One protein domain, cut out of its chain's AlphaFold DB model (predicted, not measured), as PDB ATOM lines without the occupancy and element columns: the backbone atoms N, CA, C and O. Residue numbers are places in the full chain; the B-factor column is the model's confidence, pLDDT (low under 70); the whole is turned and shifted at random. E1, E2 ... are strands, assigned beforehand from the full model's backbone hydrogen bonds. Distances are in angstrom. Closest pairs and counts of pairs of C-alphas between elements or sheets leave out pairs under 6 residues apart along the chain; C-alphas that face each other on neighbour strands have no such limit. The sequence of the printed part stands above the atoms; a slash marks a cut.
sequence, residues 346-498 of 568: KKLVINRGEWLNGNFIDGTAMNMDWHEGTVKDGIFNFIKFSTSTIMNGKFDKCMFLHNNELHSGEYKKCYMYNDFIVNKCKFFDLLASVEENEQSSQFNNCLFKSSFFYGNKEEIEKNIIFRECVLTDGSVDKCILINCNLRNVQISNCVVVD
ATOM      1  N   LYS A 346     -26.274  58.379 -18.399       61.94
ATOM      2  CA  LYS A 346     -26.293  58.417 -19.877       61.94
ATOM      3  C   LYS A 346     -27.389  57.537 -20.474       61.94
ATOM      4  O   LYS A 346     -27.376  57.291 -21.676       61.94
ATOM      5  N   LYS A 347     -28.289  57.018 -19.639       61.91
ATOM      6  CA  LYS A 347     -29.426  56.214 -20.063       61.91
ATOM      7  C   LYS A 347     -30.710  57.015 -19.903       61.91
ATOM      8  O   LYS A 347     -30.988  57.504 -18.811       61.91
ATOM      9  N   LEU A 348     -31.481  57.135 -20.975       70.12
ATOM     10  CA  LEU A 348     -32.823  57.706 -20.944       70.12
ATOM     11  C   LEU A 348     -33.825  56.554 -21.005       70.12
ATOM     12  O   LEU A 348     -33.772  55.741 -21.920       70.12
ATOM     13  N   VAL A 349     -34.721  56.467 -20.032       66.88
ATOM     14  CA  VAL A 349     -35.816  55.496 -20.019       66.88
ATOM     15  C   VAL A 349     -37.105  56.268 -20.221       66.88
ATOM     16  O   VAL A 349     -37.512  57.030 -19.349       66.88
ATOM     17  N   ILE A 350     -37.734  56.098 -21.376       69.38
ATOM     18  CA  ILE A 350     -39.051  56.661 -21.663       69.38
ATOM     19  C   ILE A 350     -40.070  55.612 -21.233       69.38
ATOM     20  O   ILE A 350     -40.119  54.532 -21.811       69.38
ATOM     21  N   ASN A 351     -40.823  55.902 -20.170       63.66
ATOM     22  CA  ASN A 351     -41.789  54.969 -19.594       63.66
ATOM     23  C   ASN A 351     -43.114  54.965 -20.349       63.66
ATOM     24  O   ASN A 351     -43.757  53.924 -20.365       63.66
ATOM     25  N   ARG A 352     -43.548  56.131 -20.862       64.25
ATOM     26  CA  ARG A 352     -44.775  56.346 -21.653       64.25
ATOM     27  C   ARG A 352     -44.664  57.629 -22.469       64.25
ATOM     28  O   ARG A 352     -43.919  58.530 -22.090       64.25
ATOM     29  N   GLY A 353     -45.455  57.729 -23.534       64.81
ATOM     30  CA  GLY A 353     -45.670  58.960 -24.295       64.81
ATOM     31  C   GLY A 353     -45.585  58.774 -25.805       64.81
ATOM     32  O   GLY A 353     -45.351  57.670 -26.300       64.81
ATOM     33  N   GLU A 354     -45.806  59.867 -26.526       66.12
ATOM     34  CA  GLU A 354     -45.803  59.902 -27.986       66.12
ATOM     35  C   GLU A 354     -44.604  60.693 -28.495       66.12
ATOM     36  O   GLU A 354     -44.319  61.793 -28.014       66.12
ATOM     37  N   TRP A 355     -43.927  60.156 -29.503       70.12
ATOM     38  CA  TRP A 355     -42.961  60.912 -30.284       70.12
ATOM     39  C   TRP A 355     -43.481  61.117 -31.703       70.12
ATOM     40  O   TRP A 355     -43.633  60.157 -32.455       70.12
ATOM     41  N   LEU A 356     -43.768  62.371 -32.052       63.09
ATOM     42  CA  LEU A 356     -44.368  62.766 -33.324       63.09
ATOM     43  C   LEU A 356     -43.289  63.215 -34.319       63.09
ATOM     44  O   LEU A 356     -42.377  63.955 -33.942       63.09
ATOM     45  N   ASN A 357     -43.418  62.836 -35.595       58.88
ATOM     46  CA  ASN A 357     -42.547  63.283 -36.698       58.88
ATOM     47  C   ASN A 357     -41.046  63.084 -36.411       58.88
ATOM     48  O   ASN A 357     -40.212  63.959 -36.667       58.88
ATOM     49  N   GLY A 358     -40.706  61.960 -35.784       59.28
ATOM     50  CA  GLY A 358     -39.363  61.697 -35.294       59.28
ATOM     51  C   GLY A 358     -38.366  61.402 -36.410       59.28
ATOM     52  O   GLY A 358     -38.239  60.257 -36.825       59.28
ATOM     53  N   ASN A 359     -37.621  62.409 -36.872       55.44
ATOM     54  CA  ASN A 359     -36.547  62.217 -37.848       55.44
ATOM     55  C   ASN A 359     -35.194  62.038 -37.146       55.44
ATOM     56  O   ASN A 359     -34.601  63.003 -36.654       55.44
ATOM     57  N   PHE A 360     -34.672  60.813 -37.147       61.81
ATOM     58  CA  PHE A 360     -33.289  60.531 -36.781       61.81
ATOM     59  C   PHE A 360     -32.446  60.340 -38.038       61.81
ATOM     60  O   PHE A 360     -32.652  59.407 -38.811       61.81
ATOM     61  N   ILE A 361     -31.453  61.206 -38.207       52.19
ATOM     62  CA  ILE A 361     -30.482  61.124 -39.295       52.19
ATOM     63  C   ILE A 361     -29.096  61.191 -38.662       52.19
ATOM     64  O   ILE A 361     -28.801  62.175 -37.980       52.19
ATOM     65  N   ASP A 362     -28.288  60.158 -38.905       43.06
ATOM     66  CA  ASP A 362     -26.857  60.089 -38.579       43.06
ATOM     67  C   ASP A 362     -26.557  60.228 -37.073       43.06
ATOM     68  O   ASP A 362     -26.193  61.289 -36.555       43.06
ATOM     69  N   GLY A 363     -26.769  59.138 -36.326       52.22
ATOM     70  CA  GLY A 363     -26.581  59.141 -34.878       52.22
ATOM     71  C   GLY A 363     -26.537  57.756 -34.243       52.22
ATOM     72  O   GLY A 363     -27.071  56.779 -34.757       52.22
ATOM     73  N   THR A 364     -25.909  57.659 -33.072       48.16
ATOM     74  CA  THR A 364     -25.974  56.453 -32.236       48.16
ATOM     75  C   THR A 364     -26.965  56.698 -31.101       48.16
ATOM     76  O   THR A 364     -26.696  57.498 -30.203       48.16
ATOM     77  N   ALA A 365     -28.104  56.008 -31.122       53.62
ATOM     78  CA  ALA A 365     -29.024  55.970 -29.993       53.62
ATOM     79  C   ALA A 365     -28.501  54.931 -28.985       53.62
ATOM     80  O   ALA A 365     -28.939  53.783 -28.951       53.62
ATOM     81  N   MET A 366     -27.479  55.308 -28.209       44.84
ATOM     82  CA  MET A 366     -26.976  54.462 -27.123       44.84
ATOM     83  C   MET A 366     -27.849  54.637 -25.882       44.84
ATOM     84  O   MET A 366     -28.103  55.768 -25.470       44.84
ATOM     85  N   ASN A 367     -28.206  53.525 -25.234       52.69
ATOM     86  CA  ASN A 367     -28.830  53.505 -23.907       52.69
ATOM     87  C   ASN A 367     -30.173  54.255 -23.829       52.69
ATOM     88  O   ASN A 367     -30.391  55.040 -22.904       52.69
ATOM     89  N   MET A 368     -31.077  54.027 -24.780       60.97
ATOM     90  CA  MET A 368     -32.464  54.458 -24.623       60.97
ATOM     91  C   MET A 368     -33.344  53.236 -24.403       60.97
ATOM     92  O   MET A 368     -33.451  52.401 -25.292       60.97
ATOM     93  N   ASP A 369     -33.998  53.142 -23.250       64.19
ATOM     94  CA  ASP A 369     -35.069  52.162 -23.103       64.19
ATOM     95  C   ASP A 369     -36.401  52.833 -23.412       64.19
ATOM     96  O   ASP A 369     -36.693  53.922 -22.916       64.19
ATOM     97  N   TRP A 370     -37.201  52.179 -24.244       67.12
ATOM     98  CA  TRP A 370     -38.515  52.656 -24.644       67.12
ATOM     99  C   TRP A 370     -39.566  51.673 -24.152       67.12
ATOM    100  O   TRP A 370     -39.706  50.580 -24.700       67.12
ATOM    101  N   HIS A 371     -40.263  52.033 -23.084       69.94
ATOM    102  CA  HIS A 371     -41.302  51.217 -22.473       69.94
ATOM    103  C   HIS A 371     -42.668  51.826 -22.814       69.94
ATOM    104  O   HIS A 371     -42.816  53.038 -22.730       69.94
ATOM    105  N   GLU A 372     -43.640  51.017 -23.246       64.75
ATOM    106  CA  GLU A 372     -45.069  51.375 -23.419       64.75
ATOM    107  C   GLU A 372     -45.394  52.662 -24.226       64.75
ATOM    108  O   GLU A 372     -46.522  53.154 -24.177       64.75
ATOM    109  N   GLY A 373     -44.442  53.245 -24.959       64.31
ATOM    110  CA  GLY A 373     -44.637  54.474 -25.735       64.31
ATOM    111  C   GLY A 373     -44.908  54.216 -27.218       64.31
ATOM    112  O   GLY A 373     -44.615  53.132 -27.728       64.31
ATOM    113  N   THR A 374     -45.373  55.239 -27.934       67.25
ATOM    114  CA  THR A 374     -45.598  55.185 -29.389       67.25
ATOM    115  C   THR A 374     -44.694  56.170 -30.127       67.25
ATOM    116  O   THR A 374     -44.670  57.355 -29.801       67.25
ATOM    117  N   VAL A 375     -43.962  55.704 -31.136       70.19
ATOM    118  CA  VAL A 375     -43.323  56.564 -32.135       70.19
ATOM    119  C   VAL A 375     -44.223  56.607 -33.355       70.19
ATOM    120  O   VAL A 375     -44.608  55.555 -33.856       70.19
ATOM    121  N   LYS A 376     -44.559  57.808 -33.822       69.69
ATOM    122  CA  LYS A 376     -45.470  58.010 -34.942       69.69
ATOM    123  C   LYS A 376     -44.828  58.850 -36.042       69.69
ATOM    124  O   LYS A 376     -44.188  59.861 -35.744       69.69
ATOM    125  N   ASP A 377     -45.020  58.435 -37.293       67.88
ATOM    126  CA  ASP A 377     -44.542  59.138 -38.492       67.88
ATOM    127  C   ASP A 377     -43.010  59.376 -38.463       67.88
ATOM    128  O   ASP A 377     -42.507  60.441 -38.828       67.88
ATOM    129  N   GLY A 378     -42.246  58.410 -37.931       67.44
ATOM    130  CA  GLY A 378     -40.799  58.533 -37.720       67.44
ATOM    131  C   GLY A 378     -39.960  58.057 -38.910       67.44
ATOM    132  O   GLY A 378     -40.261  57.027 -39.506       67.44
ATOM    133  N   ILE A 379     -38.861  58.751 -39.222       64.31
ATOM    134  CA  ILE A 379     -37.870  58.316 -40.221       64.31
ATOM    135  C   ILE A 379     -36.525  58.095 -39.530       64.31
ATOM    136  O   ILE A 379     -35.955  59.007 -38.931       64.31
ATOM    137  N   PHE A 380     -35.996  56.883 -39.652       67.31
ATOM    138  CA  PHE A 380     -34.764  56.439 -39.012       67.31
ATOM    139  C   PHE A 380     -33.703  56.139 -40.070       67.31
ATOM    140  O   PHE A 380     -33.899  55.247 -40.889       67.31
ATOM    141  N   ASN A 381     -32.583  56.864 -40.078       55.00
ATOM    142  CA  ASN A 381     -31.537  56.722 -41.092       55.00
ATOM    143  C   ASN A 381     -30.130  56.690 -40.472       55.00
ATOM    144  O   ASN A 381     -29.755  57.631 -39.767       55.00
ATOM    145  N   PHE A 382     -29.342  55.648 -40.767       57.25
ATOM    146  CA  PHE A 382     -27.981  55.435 -40.241       57.25
ATOM    147  C   PHE A 382     -27.880  55.386 -38.706       57.25
ATOM    148  O   PHE A 382     -27.009  56.015 -38.101       57.25
ATOM    149  N   ILE A 383     -28.775  54.641 -38.055       60.31
ATOM    150  CA  ILE A 383     -28.854  54.574 -36.595       60.31
ATOM    151  C   ILE A 383     -28.370  53.242 -36.064       60.31
ATOM    152  O   ILE A 383     -28.837  52.172 -36.448       60.31
ATOM    153  N   LYS A 384     -27.509  53.318 -35.056       61.47
ATOM    154  CA  LYS A 384     -27.158  52.166 -34.235       61.47
ATOM    155  C   LYS A 384     -27.828  52.260 -32.867       61.47
ATOM    156  O   LYS A 384     -27.491  53.137 -32.071       61.47
ATOM    157  N   PHE A 385     -28.745  51.336 -32.596       62.28
ATOM    158  CA  PHE A 385     -29.297  51.082 -31.269       62.28
ATOM    159  C   PHE A 385     -28.460  49.995 -30.602       62.28
ATOM    160  O   PHE A 385     -28.664  48.795 -30.797       62.28
ATOM    161  N   SER A 386     -27.478  50.419 -29.817       55.91
ATOM    162  CA  SER A 386     -26.728  49.522 -28.941       55.91
ATOM    163  C   SER A 386     -27.325  49.571 -27.535       55.91
ATOM    164  O   SER A 386     -27.611  50.666 -27.041       55.91
ATOM    165  N   THR A 387     -27.478  48.403 -26.900       50.03
ATOM    166  CA  THR A 387     -27.811  48.254 -25.464       50.03
ATOM    167  C   THR A 387     -29.119  48.920 -25.021       50.03
ATOM    168  O   THR A 387     -29.249  49.334 -23.870       50.03
ATOM    169  N   SER A 388     -30.086  49.019 -25.933       55.88
ATOM    170  CA  SER A 388     -31.378  49.683 -25.738       55.88
ATOM    171  C   SER A 388     -32.489  48.634 -25.649       55.88
ATOM    172  O   SER A 388     -32.526  47.716 -26.467       55.88
ATOM    173  N   THR A 389     -33.365  48.715 -24.643       57.16
ATOM    174  CA  THR A 389     -34.511  47.796 -24.508       57.16
ATOM    175  C   THR A 389     -35.800  48.480 -24.957       57.16
ATOM    176  O   THR A 389     -36.218  49.471 -24.367       57.16
ATOM    177  N   ILE A 390     -36.457  47.937 -25.983       60.44
ATOM    178  CA  ILE A 390     -37.808  48.349 -26.380       60.44
ATOM    179  C   ILE A 390     -38.787  47.341 -25.768       60.44
ATOM    180  O   ILE A 390     -38.750  46.161 -26.105       60.44
ATOM    181  N   MET A 391     -39.629  47.780 -24.833       56.28
ATOM    182  CA  MET A 391     -40.628  46.950 -24.154       56.28
ATOM    183  C   MET A 391     -42.026  47.471 -24.456       56.28
ATOM    184  O   MET A 391     -42.386  48.544 -23.985       56.28
ATOM    185  N   ASN A 392     -42.836  46.723 -25.209       59.25
ATOM    186  CA  ASN A 392     -44.183  47.161 -25.598       59.25
ATOM    187  C   ASN A 392     -44.188  48.522 -26.325       59.25
ATOM    188  O   ASN A 392     -45.162  49.268 -26.250       59.25
ATOM    189  N   GLY A 393     -43.080  48.868 -26.988       63.56
ATOM    190  CA  GLY A 393     -43.001  50.053 -27.831       63.56
ATOM    191  C   GLY A 393     -43.824  49.854 -29.097       63.56
ATOM    192  O   GLY A 393     -43.813  48.762 -29.668       63.56
ATOM    193  N   LYS A 394     -44.525  50.910 -29.508       68.25
ATOM    194  CA  LYS A 394     -45.341  50.959 -30.717       68.25
ATOM    195  C   LYS A 394     -44.659  51.839 -31.764       68.25
ATOM    196  O   LYS A 394     -44.310  52.973 -31.454       68.25
ATOM    197  N   PHE A 395     -44.466  51.345 -32.982       71.38
ATOM    198  CA  PHE A 395     -44.008  52.161 -34.116       71.38
ATOM    199  C   PHE A 395     -45.131  52.281 -35.141       71.38
ATOM    200  O   PHE A 395     -45.387  51.304 -35.821       71.38
ATOM    201  N   ASP A 396     -45.780  53.438 -35.253       68.56
ATOM    202  CA  ASP A 396     -46.887  53.720 -36.181       68.56
ATOM    203  C   ASP A 396     -46.372  54.551 -37.364       68.56
ATOM    204  O   ASP A 396     -45.784  55.615 -37.159       68.56
ATOM    205  N   LYS A 397     -46.539  54.071 -38.603       68.12
ATOM    206  CA  LYS A 397     -46.129  54.787 -39.833       68.12
ATOM    207  C   LYS A 397     -44.658  55.192 -39.862       68.12
ATOM    208  O   LYS A 397     -44.289  56.285 -40.289       68.12
ATOM    209  N   CYS A 398     -43.799  54.315 -39.356       67.56
ATOM    210  CA  CYS A 398     -42.366  54.567 -39.264       67.56
ATOM    211  C   CYS A 398     -41.591  53.937 -40.432       67.56
ATOM    212  O   CYS A 398     -41.898  52.835 -40.882       67.56
ATOM    213  N   MET A 399     -40.521  54.602 -40.871       67.12
ATOM    214  CA  MET A 399     -39.605  54.112 -41.901       67.12
ATOM    215  C   MET A 399     -38.182  53.977 -41.363       67.12
ATOM    216  O   MET A 399     -37.605  54.947 -40.875       67.12
ATOM    217  N   PHE A 400     -37.576  52.803 -41.525       67.19
ATOM    218  CA  PHE A 400     -36.161  52.562 -41.234       67.19
ATOM    219  C   PHE A 400     -35.380  52.419 -42.538       67.19
ATOM    220  O   PHE A 400     -35.606  51.507 -43.329       67.19
ATOM    221  N   LEU A 401     -34.437  53.322 -42.765       60.03
ATOM    222  CA  LEU A 401     -33.675  53.456 -43.997       60.03
ATOM    223  C   LEU A 401     -32.171  53.316 -43.713       60.03
ATOM    224  O   LEU A 401     -31.682  53.803 -42.705       60.03
ATOM    225  N   HIS A 402     -31.451  52.657 -44.617       57.22
ATOM    226  CA  HIS A 402     -29.984  52.581 -44.707       57.22
ATOM    227  C   HIS A 402     -29.210  52.270 -43.409       57.22
ATOM    228  O   HIS A 402     -28.910  53.139 -42.592       57.22
ATOM    229  N   ASN A 403     -28.720  51.031 -43.316       59.16
ATOM    230  CA  ASN A 403     -27.672  50.589 -42.392       59.16
ATOM    231  C   ASN A 403     -27.980  50.810 -40.903       59.16
ATOM    232  O   ASN A 403     -27.057  51.025 -40.116       59.16
ATOM    233  N   ASN A 404     -29.250  50.721 -40.496       61.91
ATOM    234  CA  ASN A 404     -29.563  50.695 -39.069       61.91
ATOM    235  C   ASN A 404     -29.119  49.359 -38.447       61.91
ATOM    236  O   ASN A 404     -29.284  48.308 -39.067       61.91
ATOM    237  N   GLU A 405     -28.585  49.388 -37.225       67.06
ATOM    238  CA  GLU A 405     -28.244  48.194 -36.436       67.06
ATOM    239  C   GLU A 405     -29.014  48.210 -35.111       67.06
ATOM    240  O   GLU A 405     -28.818  49.111 -34.294       67.06
ATOM    241  N   LEU A 406     -29.875  47.214 -34.885       69.25
ATOM    242  CA  LEU A 406     -30.663  47.059 -33.661       69.25
ATOM    243  C   LEU A 406     -30.180  45.844 -32.858       69.25
ATOM    244  O   LEU A 406     -30.231  44.720 -33.354       69.25
ATOM    245  N   HIS A 407     -29.740  46.069 -31.616       66.19
ATOM    246  CA  HIS A 407     -29.378  45.014 -30.663       66.19
ATOM    247  C   HIS A 407     -30.266  45.094 -29.412       66.19
ATOM    248  O   HIS A 407     -30.038  45.966 -28.565       66.19
ATOM    249  N   SER A 408     -31.241  44.192 -29.260       58.19
ATOM    250  CA  SER A 408     -32.003  44.054 -28.008       58.19
ATOM    251  C   SER A 408     -31.298  43.095 -27.052       58.19
ATOM    252  O   SER A 408     -30.959  41.977 -27.408       58.19
ATOM    253  N   GLY A 409     -31.052  43.533 -25.815       42.97
ATOM    254  CA  GLY A 409     -30.347  42.720 -24.814       42.97
ATOM    255  C   GLY A 409     -31.167  41.566 -24.220       42.97
ATOM    256  O   GLY A 409     -30.585  40.697 -23.581       42.97
ATOM    257  N   GLU A 410     -32.492  41.559 -24.406       46.41
ATOM    258  CA  GLU A 410     -33.430  40.538 -23.916       46.41
ATOM    259  C   GLU A 410     -34.653  40.476 -24.857       46.41
ATOM    260  O   GLU A 410     -35.115  41.525 -25.312       46.41
ATOM    261  N   TYR A 411     -35.194  39.276 -25.128       44.72
ATOM    262  CA  TYR A 411     -36.404  39.063 -25.941       44.72
ATOM    263  C   TYR A 411     -37.610  39.787 -25.334       44.72
ATOM    264  O   TYR A 411     -38.259  39.274 -24.421       44.72
ATOM    265  N   LYS A 412     -37.914  40.996 -25.809       50.69
ATOM    266  CA  LYS A 412     -39.068  41.769 -25.342       50.69
ATOM    267  C   LYS A 412     -39.839  42.315 -26.534       50.69
ATOM    268  O   LYS A 412     -39.260  42.792 -27.503       50.69
ATOM    269  N   LYS A 413     -41.157  42.134 -26.460       50.09
ATOM    270  CA  LYS A 413     -42.111  42.268 -27.561       50.09
ATOM    271  C   LYS A 413     -42.136  43.708 -28.083       50.09
ATOM    272  O   LYS A 413     -42.463  44.635 -27.338       50.09
ATOM    273  N   CYS A 414     -41.779  43.876 -29.350       54.59
ATOM    274  CA  CYS A 414     -41.953  45.108 -30.105       54.59
ATOM    275  C   CYS A 414     -43.220  44.989 -30.959       54.59
ATOM    276  O   CYS A 414     -43.413  43.982 -31.646       54.59
ATOM    277  N   TYR A 415     -44.075  46.008 -30.911       54.28
ATOM    278  CA  TYR A 415     -45.280  46.066 -31.721       54.28
ATOM    279  C   TYR A 415     -45.064  47.066 -32.863       54.28
ATOM    280  O   TYR A 415     -44.751  48.239 -32.638       54.28
ATOM    281  N   MET A 416     -45.184  46.593 -34.100       58.22
ATOM    282  CA  MET A 416     -45.016  47.416 -35.303       58.22
ATOM    283  C   MET A 416     -46.396  47.666 -35.907       58.22
ATOM    284  O   MET A 416     -47.142  46.709 -36.115       58.22
ATOM    285  N   TYR A 417     -46.719  48.936 -36.147       55.62
ATOM    286  CA  TYR A 417     -48.029  49.427 -36.567       55.62
ATOM    287  C   TYR A 417     -47.939  50.134 -37.925       55.62
ATOM    288  O   TYR A 417     -46.960  50.827 -38.197       55.62
ATOM    289  N   ASN A 418     -48.977  49.947 -38.746       49.28
ATOM    290  CA  ASN A 418     -49.311  50.630 -40.015       49.28
ATOM    291  C   ASN A 418     -48.143  51.131 -40.899       49.28
ATOM    292  O   ASN A 418     -47.457  52.086 -40.554       49.28
ATOM    293  N   ASP A 419     -47.994  50.575 -42.110       55.88
ATOM    294  CA  ASP A 419     -47.045  51.040 -43.146       55.88
ATOM    295  C   ASP A 419     -45.574  51.098 -42.693       55.88
ATOM    296  O   ASP A 419     -44.809  52.006 -43.027       55.88
ATOM    297  N   PHE A 420     -45.157  50.085 -41.934       66.81
ATOM    298  CA  PHE A 420     -43.781  49.954 -41.476       66.81
ATOM    299  C   PHE A 420     -42.875  49.449 -42.607       66.81
ATOM    300  O   PHE A 420     -42.968  48.286 -43.004       66.81
ATOM    301  N   ILE A 421     -41.992  50.309 -43.127       66.56
ATOM    302  CA  ILE A 421     -41.038  49.955 -44.192       66.56
ATOM    303  C   ILE A 421     -39.615  49.982 -43.639       66.56
ATOM    304  O   ILE A 421     -39.122  51.018 -43.190       66.56
ATOM    305  N   VAL A 422     -38.921  48.850 -43.741       72.25
ATOM    306  CA  VAL A 422     -37.528  48.704 -43.310       72.25
ATOM    307  C   VAL A 422     -36.658  48.296 -44.485       72.25
ATOM    308  O   VAL A 422     -36.879  47.255 -45.093       72.25
ATOM    309  N   ASN A 423     -35.624  49.082 -44.775       72.44
ATOM    310  CA  ASN A 423     -34.720  48.853 -45.894       72.44
ATOM    311  C   ASN A 423     -33.262  48.796 -45.427       72.44
ATOM    312  O   ASN A 423     -32.768  49.744 -44.811       72.44
ATOM    313  N   LYS A 424     -32.540  47.728 -45.796       76.50
ATOM    314  CA  LYS A 424     -31.081  47.600 -45.590       76.50
ATOM    315  C   LYS A 424     -30.646  47.726 -44.123       76.50
ATOM    316  O   LYS A 424     -29.716  48.467 -43.817       76.50
ATOM    317  N   CYS A 425     -31.327  47.035 -43.210       76.19
ATOM    318  CA  CYS A 425     -31.070  47.107 -41.765       76.19
ATOM    319  C   CYS A 425     -30.613  45.756 -41.189       76.19
ATOM    320  O   CYS A 425     -30.841  44.708 -41.792       76.19
ATOM    321  N   LYS A 426     -29.969  45.773 -40.016       80.75
ATOM    322  CA  LYS A 426     -29.550  44.578 -39.273       80.75
ATOM    323  C   LYS A 426     -30.222  44.528 -37.903       80.75
ATOM    324  O   LYS A 426     -30.181  45.509 -37.165       80.75
ATOM    325  N   PHE A 427     -30.759  43.372 -37.545       81.12
ATOM    326  CA  PHE A 427     -31.463  43.127 -36.292       81.12
ATOM    327  C   PHE A 427     -30.889  41.896 -35.594       81.12
ATOM    328  O   PHE A 427     -30.656  40.861 -36.224       81.12
ATOM    329  N   PHE A 428     -30.675  42.013 -34.287       78.44
ATOM    330  CA  PHE A 428     -30.168  40.953 -33.424       78.44
ATOM    331  C   PHE A 428     -31.098  40.797 -32.220       78.44
ATOM    332  O   PHE A 428     -31.408  41.794 -31.564       78.44
ATOM    333  N   ASP A 429     -31.515  39.558 -31.942       77.88
ATOM    334  CA  ASP A 429     -32.295  39.186 -30.753       77.88
ATOM    335  C   ASP A 429     -33.681  39.866 -30.664       77.88
ATOM    336  O   ASP A 429     -34.170  40.181 -29.574       77.88
ATOM    337  N   LEU A 430     -34.318  40.134 -31.814       78.38
ATOM    338  CA  LEU A 430     -35.588  40.867 -31.912       78.38
ATOM    339  C   LEU A 430     -36.803  39.942 -31.753       78.38
ATOM    340  O   LEU A 430     -36.885  38.925 -32.428       78.38
ATOM    341  N   LEU A 431     -37.791  40.343 -30.948       76.75
ATOM    342  CA  LEU A 431     -39.121  39.724 -30.892       76.75
ATOM    343  C   LEU A 431     -40.175  40.724 -31.389       76.75
ATOM    344  O   LEU A 431     -40.393  41.748 -30.739       76.75
ATOM    345  N   ALA A 432     -40.841  40.433 -32.506       75.75
ATOM    346  CA  ALA A 432     -41.796  41.347 -33.131       75.75
ATOM    347  C   ALA A 432     -43.147  40.686 -33.445       75.75
ATOM    348  O   ALA A 432     -43.204  39.534 -33.878       75.75
ATOM    349  N   SER A 433     -44.240  41.432 -33.256       75.19
ATOM    350  CA  SER A 433     -45.597  40.990 -33.608       75.19
ATOM    351  C   SER A 433     -46.473  42.126 -34.138       75.19
ATOM    352  O   SER A 433     -46.290  43.273 -33.728       75.19
ATOM    353  N   VAL A 434     -47.454  41.799 -34.982       68.12
ATOM    354  CA  VAL A 434     -48.493  42.733 -35.476       68.12
ATOM    355  C   VAL A 434     -49.749  42.619 -34.590       68.12
ATOM    356  O   VAL A 434     -50.070  41.516 -34.166       68.12
ATOM    357  N   GLU A 435     -50.459  43.706 -34.261       60.94
ATOM    358  CA  GLU A 435     -51.732  43.652 -33.497       60.94
ATOM    359  C   GLU A 435     -52.977  43.511 -34.406       60.94
ATOM    360  O   GLU A 435     -52.894  43.607 -35.632       60.94
ATOM    361  N   GLU A 436     -54.137  43.195 -33.812       53.47
ATOM    362  CA  GLU A 436     -55.413  43.030 -34.527       53.47
ATOM    363  C   GLU A 436     -55.827  44.353 -35.211       53.47
ATOM    364  O   GLU A 436     -55.820  45.403 -34.573       53.47
ATOM    365  N   ASN A 437     -56.247  44.276 -36.487       54.16
ATOM    366  CA  ASN A 437     -56.809  45.355 -37.336       54.16
ATOM    367  C   ASN A 437     -55.877  46.187 -38.255       54.16
ATOM    368  O   ASN A 437     -56.342  47.175 -38.819       54.16
ATOM    369  N   GLU A 438     -54.624  45.790 -38.523       56.41
ATOM    370  CA  GLU A 438     -53.644  46.733 -39.129       56.41
ATOM    371  C   GLU A 438     -53.063  46.393 -40.517       56.41
ATOM    372  O   GLU A 438     -53.189  45.271 -40.997       56.41
ATOM    373  N   GLN A 439     -52.453  47.370 -41.203       60.09
ATOM    374  CA  GLN A 439     -51.807  47.200 -42.521       60.09
ATOM    375  C   GLN A 439     -50.459  46.443 -42.442       60.09
ATOM    376  O   GLN A 439     -49.836  46.364 -41.387       60.09
ATOM    377  N   SER A 440     -50.008  45.866 -43.565       68.06
ATOM    378  CA  SER A 440     -48.822  44.992 -43.638       68.06
ATOM    379  C   SER A 440     -47.513  45.699 -43.259       68.06
ATOM    380  O   SER A 440     -47.285  46.830 -43.687       68.06
ATOM    381  N   SER A 441     -46.603  45.003 -42.569       77.81
ATOM    382  CA  SER A 441     -45.214  45.455 -42.355       77.81
ATOM    383  C   SER A 441     -44.288  44.869 -43.423       77.81
ATOM    384  O   SER A 441     -44.406  43.687 -43.745       77.81
ATOM    385  N   GLN A 442     -43.352  45.658 -43.960       83.19
ATOM    386  CA  GLN A 442     -42.450  45.233 -45.033       83.19
ATOM    387  C   GLN A 442     -40.972  45.413 -44.672       83.19
ATOM    388  O   GLN A 442     -40.515  46.507 -44.339       83.19
ATOM    389  N   PHE A 443     -40.206  44.339 -44.826       84.25
ATOM    390  CA  PHE A 443     -38.760  44.303 -44.637       84.25
ATOM    391  C   PHE A 443     -38.082  43.972 -45.960       84.25
ATOM    392  O   PHE A 443     -38.305  42.893 -46.501       84.25
ATOM    393  N   ASN A 444     -37.231  44.861 -46.467       83.12
ATOM    394  CA  ASN A 444     -36.487  44.640 -47.701       83.12
ATOM    395  C   ASN A 444     -34.973  44.708 -47.446       83.12
ATOM    396  O   ASN A 444     -34.474  45.641 -46.806       83.12
ATOM    397  N   ASN A 445     -34.218  43.749 -47.981       85.12
ATOM    398  CA  ASN A 445     -32.751  43.727 -47.898       85.12
ATOM    399  C   ASN A 445     -32.195  43.756 -46.459       85.12
ATOM    400  O   ASN A 445     -31.180  44.398 -46.193       85.12
ATOM    401  N   CYS A 446     -32.871  43.115 -45.506       86.56
ATOM    402  CA  CYS A 446     -32.490  43.149 -44.091       86.56
ATOM    403  C   CYS A 446     -31.774  41.869 -43.635       86.56
ATOM    404  O   CYS A 446     -31.966  40.797 -44.204       86.56
ATOM    405  N   LEU A 447     -30.965  41.979 -42.581       87.12
ATOM    406  CA  LEU A 447     -30.322  40.858 -41.894       87.12
ATOM    407  C   LEU A 447     -30.928  40.695 -40.498       87.12
ATOM    408  O   LEU A 447     -30.910  41.635 -39.712       87.12
ATOM    409  N   PHE A 448     -31.375  39.494 -40.165       87.94
ATOM    410  CA  PHE A 448     -31.910  39.137 -38.857       87.94
ATOM    411  C   PHE A 448     -31.119  37.971 -38.279       87.94
ATOM    412  O   PHE A 448     -30.906  36.960 -38.951       87.94
ATOM    413  N   LYS A 449     -30.720  38.088 -37.015       86.81
ATOM    414  CA  LYS A 449     -30.092  37.005 -36.262       86.81
ATOM    415  C   LYS A 449     -30.806  36.809 -34.936       86.81
ATOM    416  O   LYS A 449     -31.097  37.788 -34.253       86.81
ATOM    417  N   SER A 450     -31.090  35.559 -34.583       84.75
ATOM    418  CA  SER A 450     -31.724  35.222 -33.306       84.75
ATOM    419  C   SER A 450     -33.052  35.947 -33.088       84.75
ATOM    420  O   SER A 450     -33.353  36.387 -31.992       84.75
ATOM    421  N   SER A 451     -33.835  36.136 -34.155       84.38
ATOM    422  CA  SER A 451     -35.048  36.968 -34.140       84.38
ATOM    423  C   SER A 451     -36.323  36.151 -34.376       84.38
ATOM    424  O   SER A 451     -36.298  35.144 -35.080       84.38
ATOM    425  N   PHE A 452     -37.430  36.603 -33.790       85.19
ATOM    426  CA  PHE A 452     -38.711  35.908 -33.688       85.19
ATOM    427  C   PHE A 452     -39.833  36.837 -34.169       85.19
ATOM    428  O   PHE A 452     -40.005  37.932 -33.627       85.19
ATOM    429  N   PHE A 453     -40.595  36.412 -35.176       86.81
ATOM    430  CA  PHE A 453     -41.669  37.201 -35.785       86.81
ATOM    431  C   PHE A 453     -42.996  36.452 -35.755       86.81
ATOM    432  O   PHE A 453     -43.044  35.288 -36.144       86.81
ATOM    433  N   TYR A 454     -44.064  37.139 -35.348       84.94
ATOM    434  CA  TYR A 454     -45.408  36.568 -35.244       84.94
ATOM    435  C   TYR A 454     -46.450  37.482 -35.903       84.94
ATOM    436  O   TYR A 454     -46.718  38.591 -35.430       84.94
ATOM    437  N   GLY A 455     -47.048  37.025 -37.004       78.69
ATOM    438  CA  GLY A 455     -48.240  37.645 -37.587       78.69
ATOM    439  C   GLY A 455     -49.496  37.365 -36.751       78.69
ATOM    440  O   GLY A 455     -49.516  36.447 -35.935       78.69
ATOM    441  N   ASN A 456     -50.557  38.151 -36.947       69.31
ATOM    442  CA  ASN A 456     -51.764  38.073 -36.108       69.31
ATOM    443  C   ASN A 456     -53.078  37.907 -36.890       69.31
ATOM    444  O   ASN A 456     -54.146  37.877 -36.291       69.31
ATOM    445  N   LYS A 457     -53.042  37.779 -38.222       62.75
ATOM    446  CA  LYS A 457     -54.269  37.642 -39.029       62.75
ATOM    447  C   LYS A 457     -54.539  36.227 -39.520       62.75
ATOM    448  O   LYS A 457     -53.604  35.496 -39.843       62.75
ATOM    449  N   GLU A 458     -55.831  35.932 -39.668       59.81
ATOM    450  CA  GLU A 458     -56.379  34.832 -40.479       59.81
ATOM    451  C   GLU A 458     -55.993  34.963 -41.970       59.81
ATOM    452  O   GLU A 458     -55.887  33.967 -42.675       59.81
ATOM    453  N   GLU A 459     -55.696  36.181 -42.445       63.25
ATOM    454  CA  GLU A 459     -55.222  36.463 -43.807       63.25
ATOM    455  C   GLU A 459     -53.711  36.775 -43.826       63.25
ATOM    456  O   GLU A 459     -53.290  37.897 -43.523       63.25
ATOM    457  N   ILE A 460     -52.887  35.795 -44.223       60.34
ATOM    458  CA  ILE A 460     -51.411  35.894 -44.275       60.34
ATOM    459  C   ILE A 460     -50.922  37.097 -45.111       60.34
ATOM    460  O   ILE A 460     -49.926  37.731 -44.763       60.34
ATOM    461  N   GLU A 461     -51.641  37.468 -46.173       58.19
ATOM    462  CA  GLU A 461     -51.277  38.558 -47.099       58.19
ATOM    463  C   GLU A 461     -51.245  39.952 -46.466       58.19
ATOM    464  O   GLU A 461     -50.577  40.853 -46.974       58.19
ATOM    465  N   LYS A 462     -51.921  40.135 -45.329       61.25
ATOM    466  CA  LYS A 462     -51.956  41.409 -44.602       61.25
ATOM    467  C   LYS A 462     -50.998  41.448 -43.403       61.25
ATOM    468  O   LYS A 462     -51.090  42.384 -42.610       61.25
ATOM    469  N   ASN A 463     -50.114  40.456 -43.252       75.06
ATOM    470  CA  ASN A 463     -49.170  40.347 -42.134       75.06
ATOM    471  C   ASN A 463     -47.782  40.922 -42.491       75.06
ATOM    472  O   ASN A 463     -47.662  42.006 -43.065       75.06
ATOM    473  N   ILE A 464     -46.715  40.230 -42.087       85.00
ATOM    474  CA  ILE A 464     -45.328  40.657 -42.241       85.00
ATOM    475  C   ILE A 464     -44.761  40.077 -43.539       85.00
ATOM    476  O   ILE A 464     -44.815  38.866 -43.755       85.00
ATOM    477  N   ILE A 465     -44.184  40.940 -44.374       88.44
ATOM    478  CA  ILE A 465     -43.579  40.574 -45.654       88.44
ATOM    479  C   ILE A 465     -42.071  40.819 -45.599       88.44
ATOM    480  O   ILE A 465     -41.621  41.945 -45.386       88.44
ATOM    481  N   PHE A 466     -41.289  39.777 -45.857       90.81
ATOM    482  CA  PHE A 466     -39.840  39.834 -46.023       90.81
ATOM    483  C   PHE A 466     -39.486  39.706 -47.504       90.81
ATOM    484  O   PHE A 466     -39.931  38.769 -48.165       90.81
ATOM    485  N   ARG A 467     -38.657  40.616 -48.019       89.88
ATOM    486  CA  ARG A 467     -38.094  40.566 -49.373       89.88
ATOM    487  C   ARG A 467     -36.581  40.670 -49.327       89.88
ATOM    488  O   ARG A 467     -36.046  41.565 -48.674       89.88
ATOM    489  N   GLU A 468     -35.880  39.783 -50.021       91.56
ATOM    490  CA  GLU A 468     -34.413  39.861 -50.151       91.56
ATOM    491  C   GLU A 468     -33.693  39.857 -48.785       91.56
ATOM    492  O   GLU A 468     -32.647  40.478 -48.605       91.56
ATOM    493  N   CYS A 469     -34.285  39.215 -47.773       93.19
ATOM    494  CA  CYS A 469     -33.783  39.236 -46.401       93.19
ATOM    495  C   CYS A 469     -32.954  37.994 -46.067       93.19
ATOM    496  O   CYS A 469     -33.152  36.914 -46.622       93.19
ATOM    497  N   VAL A 470     -32.059  38.128 -45.092       93.94
ATOM    498  CA  VAL A 470     -31.294  37.023 -44.510       93.94
ATOM    499  C   VAL A 470     -31.749  36.819 -43.071       93.94
ATOM    500  O   VAL A 470     -31.677  37.753 -42.280       93.94
ATOM    501  N   LEU A 471     -32.202  35.617 -42.720       94.81
ATOM    502  CA  LEU A 471     -32.637  35.262 -41.369       94.81
ATOM    503  C   LEU A 471     -31.811  34.075 -40.861       94.81
ATOM    504  O   LEU A 471     -31.738  33.039 -41.524       94.81
ATOM    505  N   THR A 472     -31.198  34.210 -39.683       93.00
ATOM    506  CA  THR A 472     -30.401  33.146 -39.053       93.00
ATOM    507  C   THR A 472     -30.810  32.893 -37.605       93.00
ATOM    508  O   THR A 472     -30.918  33.850 -36.842       93.00
ATOM    509  N   ASP A 473     -30.939  31.626 -37.207       90.69
ATOM    510  CA  ASP A 473     -31.136  31.191 -35.811       90.69
ATOM    511  C   ASP A 473     -32.428  31.718 -35.140       90.69
ATOM    512  O   ASP A 473     -32.371  32.161 -34.001       90.69
ATOM    513  N   GLY A 474     -33.588  31.707 -35.809       91.06
ATOM    514  CA  GLY A 474     -34.813  32.373 -35.320       91.06
ATOM    515  C   GLY A 474     -36.133  31.667 -35.653       91.06
ATOM    516  O   GLY A 474     -36.130  30.509 -36.069       91.06
ATOM    517  N   SER A 475     -37.262  32.369 -35.507       91.38
ATOM    518  CA  SER A 475     -38.581  31.868 -35.923       91.38
ATOM    519  C   SER A 475     -39.417  32.912 -36.666       91.38
ATOM    520  O   SER A 475     -39.356  34.106 -36.375       91.38
ATOM    521  N   VAL A 476     -40.233  32.454 -37.609       92.94
ATOM    522  CA  VAL A 476     -41.243  33.256 -38.304       92.94
ATOM    523  C   VAL A 476     -42.560  32.488 -38.327       92.94
ATOM    524  O   VAL A 476     -42.591  31.324 -38.717       92.94
ATOM    525  N   ASP A 477     -43.637  33.141 -37.903       91.12
ATOM    526  CA  ASP A 477     -44.990  32.592 -37.897       91.12
ATOM    527  C   ASP A 477     -45.947  33.537 -38.630       91.12
ATOM    528  O   ASP A 477     -45.911  34.753 -38.405       91.12
ATOM    529  N   LYS A 478     -46.807  33.000 -39.504       89.62
ATOM    530  CA  LYS A 478     -47.827  33.776 -40.245       89.62
ATOM    531  C   LYS A 478     -47.249  34.920 -41.090       89.62
ATOM    532  O   LYS A 478     -47.786  36.031 -41.105       89.62
ATOM    533  N   CYS A 479     -46.146  34.655 -41.790       90.69
ATOM    534  CA  CYS A 479     -45.395  35.633 -42.587       90.69
ATOM    535  C   CYS A 479     -45.325  35.261 -44.080       90.69
ATOM    536  O   CYS A 479     -45.510  34.106 -44.467       90.69
ATOM    537  N   ILE A 480     -44.985  36.243 -44.920       91.50
ATOM    538  CA  ILE A 480     -44.623  36.043 -46.329       91.50
ATOM    539  C   ILE A 480     -43.123  36.281 -46.499       91.50
ATOM    540  O   ILE A 480     -42.615  37.327 -46.101       91.50
ATOM    541  N   LEU A 481     -42.410  35.336 -47.111       94.62
ATOM    542  CA  LEU A 481     -40.970  35.416 -47.365       94.62
ATOM    543  C   LEU A 481     -40.695  35.271 -48.864       94.62
ATOM    544  O   LEU A 481     -41.041  34.254 -49.453       94.62
ATOM    545  N   ILE A 482     -40.074  36.278 -49.480       94.31
ATOM    546  CA  ILE A 482     -39.814  36.341 -50.924       94.31
ATOM    547  C   ILE A 482     -38.323  36.588 -51.153       94.31
ATOM    548  O   ILE A 482     -37.775  37.581 -50.672       94.31
ATOM    549  N   ASN A 483     -37.663  35.722 -51.922       94.38
ATOM    550  CA  ASN A 483     -36.233  35.845 -52.227       94.38
ATOM    551  C   ASN A 483     -35.344  35.932 -50.965       94.38
ATOM    552  O   ASN A 483     -34.395  36.710 -50.898       94.38
ATOM    553  N   CYS A 484     -35.679  35.177 -49.916       96.00
ATOM    554  CA  CYS A 484     -34.972  35.216 -48.638       96.00
ATOM    555  C   CYS A 484     -33.923  34.100 -48.514       96.00
ATOM    556  O   CYS A 484     -34.013  33.049 -49.149       96.00
ATOM    557  N   ASN A 485     -32.935  34.296 -47.640       96.38
ATOM    558  CA  ASN A 485     -31.977  33.270 -47.232       96.38
ATOM    559  C   ASN A 485     -32.166  32.948 -45.744       96.38
ATOM    560  O   ASN A 485     -31.887  33.779 -44.880       96.38
ATOM    561  N   LEU A 486     -32.668  31.753 -45.455       96.62
ATOM    562  CA  LEU A 486     -33.117  31.307 -44.142       96.62
ATOM    563  C   LEU A 486     -32.198  30.182 -43.662       96.62
ATOM    564  O   LEU A 486     -32.096  29.142 -44.310       96.62
ATOM    565  N   ARG A 487     -31.534  30.357 -42.518       96.38
ATOM    566  CA  ARG A 487     -30.631  29.344 -41.957       96.38
ATOM    567  C   ARG A 487     -30.936  29.068 -40.494       96.38
ATOM    568  O   ARG A 487     -30.854  29.979 -39.678       96.38
ATOM    569  N   ASN A 488     -31.207  27.813 -40.148       94.94
ATOM    570  CA  ASN A 488     -31.596  27.435 -38.788       94.94
ATOM    571  C   ASN A 488     -32.813  28.244 -38.292       94.94
ATOM    572  O   ASN A 488     -32.797  28.815 -37.206       94.94
ATOM    573  N   VAL A 489     -33.836  28.359 -39.145       95.00
ATOM    574  CA  VAL A 489     -35.068  29.110 -38.865       95.00
ATOM    575  C   VAL A 489     -36.246  28.144 -38.748       95.00
ATOM    576  O   VAL A 489     -36.366  27.211 -39.547       95.00
ATOM    577  N   GLN A 490     -37.107  28.373 -37.759       95.56
ATOM    578  CA  GLN A 490     -38.426  27.748 -37.655       95.56
ATOM    579  C   GLN A 490     -39.446  28.589 -38.428       95.56
ATOM    580  O   GLN A 490     -39.533  29.795 -38.219       95.56
ATOM    581  N   ILE A 491     -40.180  27.970 -39.340       96.38
ATOM    582  CA  ILE A 491     -41.115  28.618 -40.259       96.38
ATOM    583  C   ILE A 491     -42.468  27.943 -40.062       96.38
ATOM    584  O   ILE A 491     -42.583  26.754 -40.345       96.38
ATOM    585  N   SER A 492     -43.468  28.676 -39.584       93.75
ATOM    586  CA  SER A 492     -44.814  28.147 -39.343       93.75
ATOM    587  C   SER A 492     -45.889  29.011 -39.994       93.75
ATOM    588  O   SER A 492     -45.777  30.237 -40.005       93.75
ATOM    589  N   ASN A 493     -46.936  28.405 -40.559       92.19
ATOM    590  CA  ASN A 493     -48.065  29.136 -41.155       92.19
ATOM    591  C   ASN A 493     -47.647  30.197 -42.199       92.19
ATOM    592  O   ASN A 493     -48.246  31.270 -42.280       92.19
ATOM    593  N   CYS A 494     -46.570  29.963 -42.951       93.62
ATOM    594  CA  CYS A 494     -45.973  30.963 -43.836       93.62
ATOM    595  C   CYS A 494     -46.201  30.659 -45.319       93.62
ATOM    596  O   CYS A 494     -46.407  29.515 -45.728       93.62
ATOM    597  N   VAL A 495     -46.051  31.697 -46.143       93.69
ATOM    598  CA  VAL A 495     -45.866  31.564 -47.593       93.69
ATOM    599  C   VAL A 495     -44.428  31.933 -47.937       93.69
ATOM    600  O   VAL A 495     -43.993  33.056 -47.691       93.69
ATOM    601  N   VAL A 496     -43.683  30.994 -48.511       95.56
ATOM    602  CA  VAL A 496     -42.270  31.151 -48.869       95.56
ATOM    603  C   VAL A 496     -42.102  30.998 -50.375       95.56
ATOM    604  O   VAL A 496     -42.510  29.988 -50.939       95.56
ATOM    605  N   VAL A 497     -41.496  31.986 -51.032       95.50
ATOM    606  CA  VAL A 497     -41.338  32.044 -52.492       95.50
ATOM    607  C   VAL A 497     -39.895  32.399 -52.847       95.50
ATOM    608  O   VAL A 497     -39.287  33.251 -52.192       95.50
ATOM    609  N   ASP A 498     -39.333  31.740 -53.862       95.69
ATOM    610  CA  ASP A 498     -37.995  32.014 -54.415       95.69
ATOM    611  C   ASP A 498     -36.861  32.050 -53.370       95.69
ATOM    612  O   ASP A 498     -35.883  32.779 -53.508       95.69
TER     613      ASP A 498
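Overview. This is residues 346 to 498 of the 568 residues of a protein of candidate division CPR1 bacterium ADurb.Bin160 (UniProt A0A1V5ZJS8). The chain is wound in stacked turns, a solenoid with short strands along its sides; the first turns are roughly four-sided, with E1, E2 and E5 bending near right angles at corners, and the later ones are three-sided. One sheet, E3, E1, E4, E6, E9, E12, E15, E18, E21, in that order and parallel throughout, is curled and goes round a corner at the bend of E1; the rest is a branched parallel sheet, in which E2 and E5 bend round a corner and two rows start from E5, one of E7, E10, E13, E16, E19, E22, the other of E8, E11, E14, E17, E20. The links of residues 434 to 440 and 455 to 463 loop outward at one corner. The printed part has 153 residues with 22 named strands, E1 to E22 in order, and no named helix, of class all strand. It is compact, with a radius of gyration of the C-alphas of 14.4 A, and spans 43 by 29 by 24 A.

Arrangement. Start at E1, residues 347 to 356, which bends by 94 degrees at residue 352. Its pairing is staggered: residues 348 to 350 pair with E3, residues 368 to 371, where N 371 and O 350 are 2.8 A apart, and residues 354 to 356 pair with E4, residues 374 to 376, where N 374 and O 353 are 2.9 A apart. From E4 this sheet continues, parallel, through E6 (394 to 396), E9 (413 to 417), E12 (431 to 433), E15 (452 to 454), E18 (475 to 477) and E21 (490 to 492); look for N 396 and O 375 at 2.8 A, and N 476 and O 490 at 2.8 A. It is curled, turning by 170 degrees from edge to edge, and twisted. Next find E2, residues 359 to 366, and E5, residues 379 to 386, parallel at 3 degrees, with N 360 and O 379 at 2.8 A; they bend by 96 degrees at residue 362 and by 83 degrees at residue 382. E2 lies on one side of E5; on the other side are E7 (399 to 401), with N 401 and O 380 at 2.7 A, and E8 (405 to 407), with N 385 and O 405 at 2.8 A. Beyond E7 come the parallel neighbours E10 (421 to 423), E13 (441 to 444), E16 (464 to 467), E19 (479 to 482) and E22 (495 to 497), and beyond E8 come E11 (426 to 428), E14 (447 to 449), E17 (470 to 472) and E20 (485 to 487). For instance, N 497 and O 481 are 2.8 A apart, and N 471 and O 485 are 2.9 A apart. The two sheets form a sandwich, two sheets face to face, their facing parts 9.3 A centre to centre and their strands at 53 degrees.

Along the chain. Find C-alpha 347 at (-29.426, 56.214, -20.063); from there E1 runs 21.0 A to C-alpha 356 at (-44.368, 62.766, -33.324). E5 is 18.1 A long, E2 16.3 A, E9 12.9 A, E13 10.3 A, E16 10.2 A, E19 10.1 A and E3 9.7 A. The three-residue strands run from 6.2 A in E4 to 7.1 A in E12. E22 ends at C-alpha 497, at (-41.338, 32.044, -52.492).

Size, cuts and confidence. The two C-alphas farthest apart are those of Lys 346 and Asp 498, 45.0 A. The printed part has no cut and no long link; the links E5 to E6, E12 to E13 and E15 to E16 are short, and the others are tight. The mean pLDDT of the printed part is 71.7, with 86 residues under 70, among them 376 to 394, 396 to 421, 434 to 440 and 456 to 462.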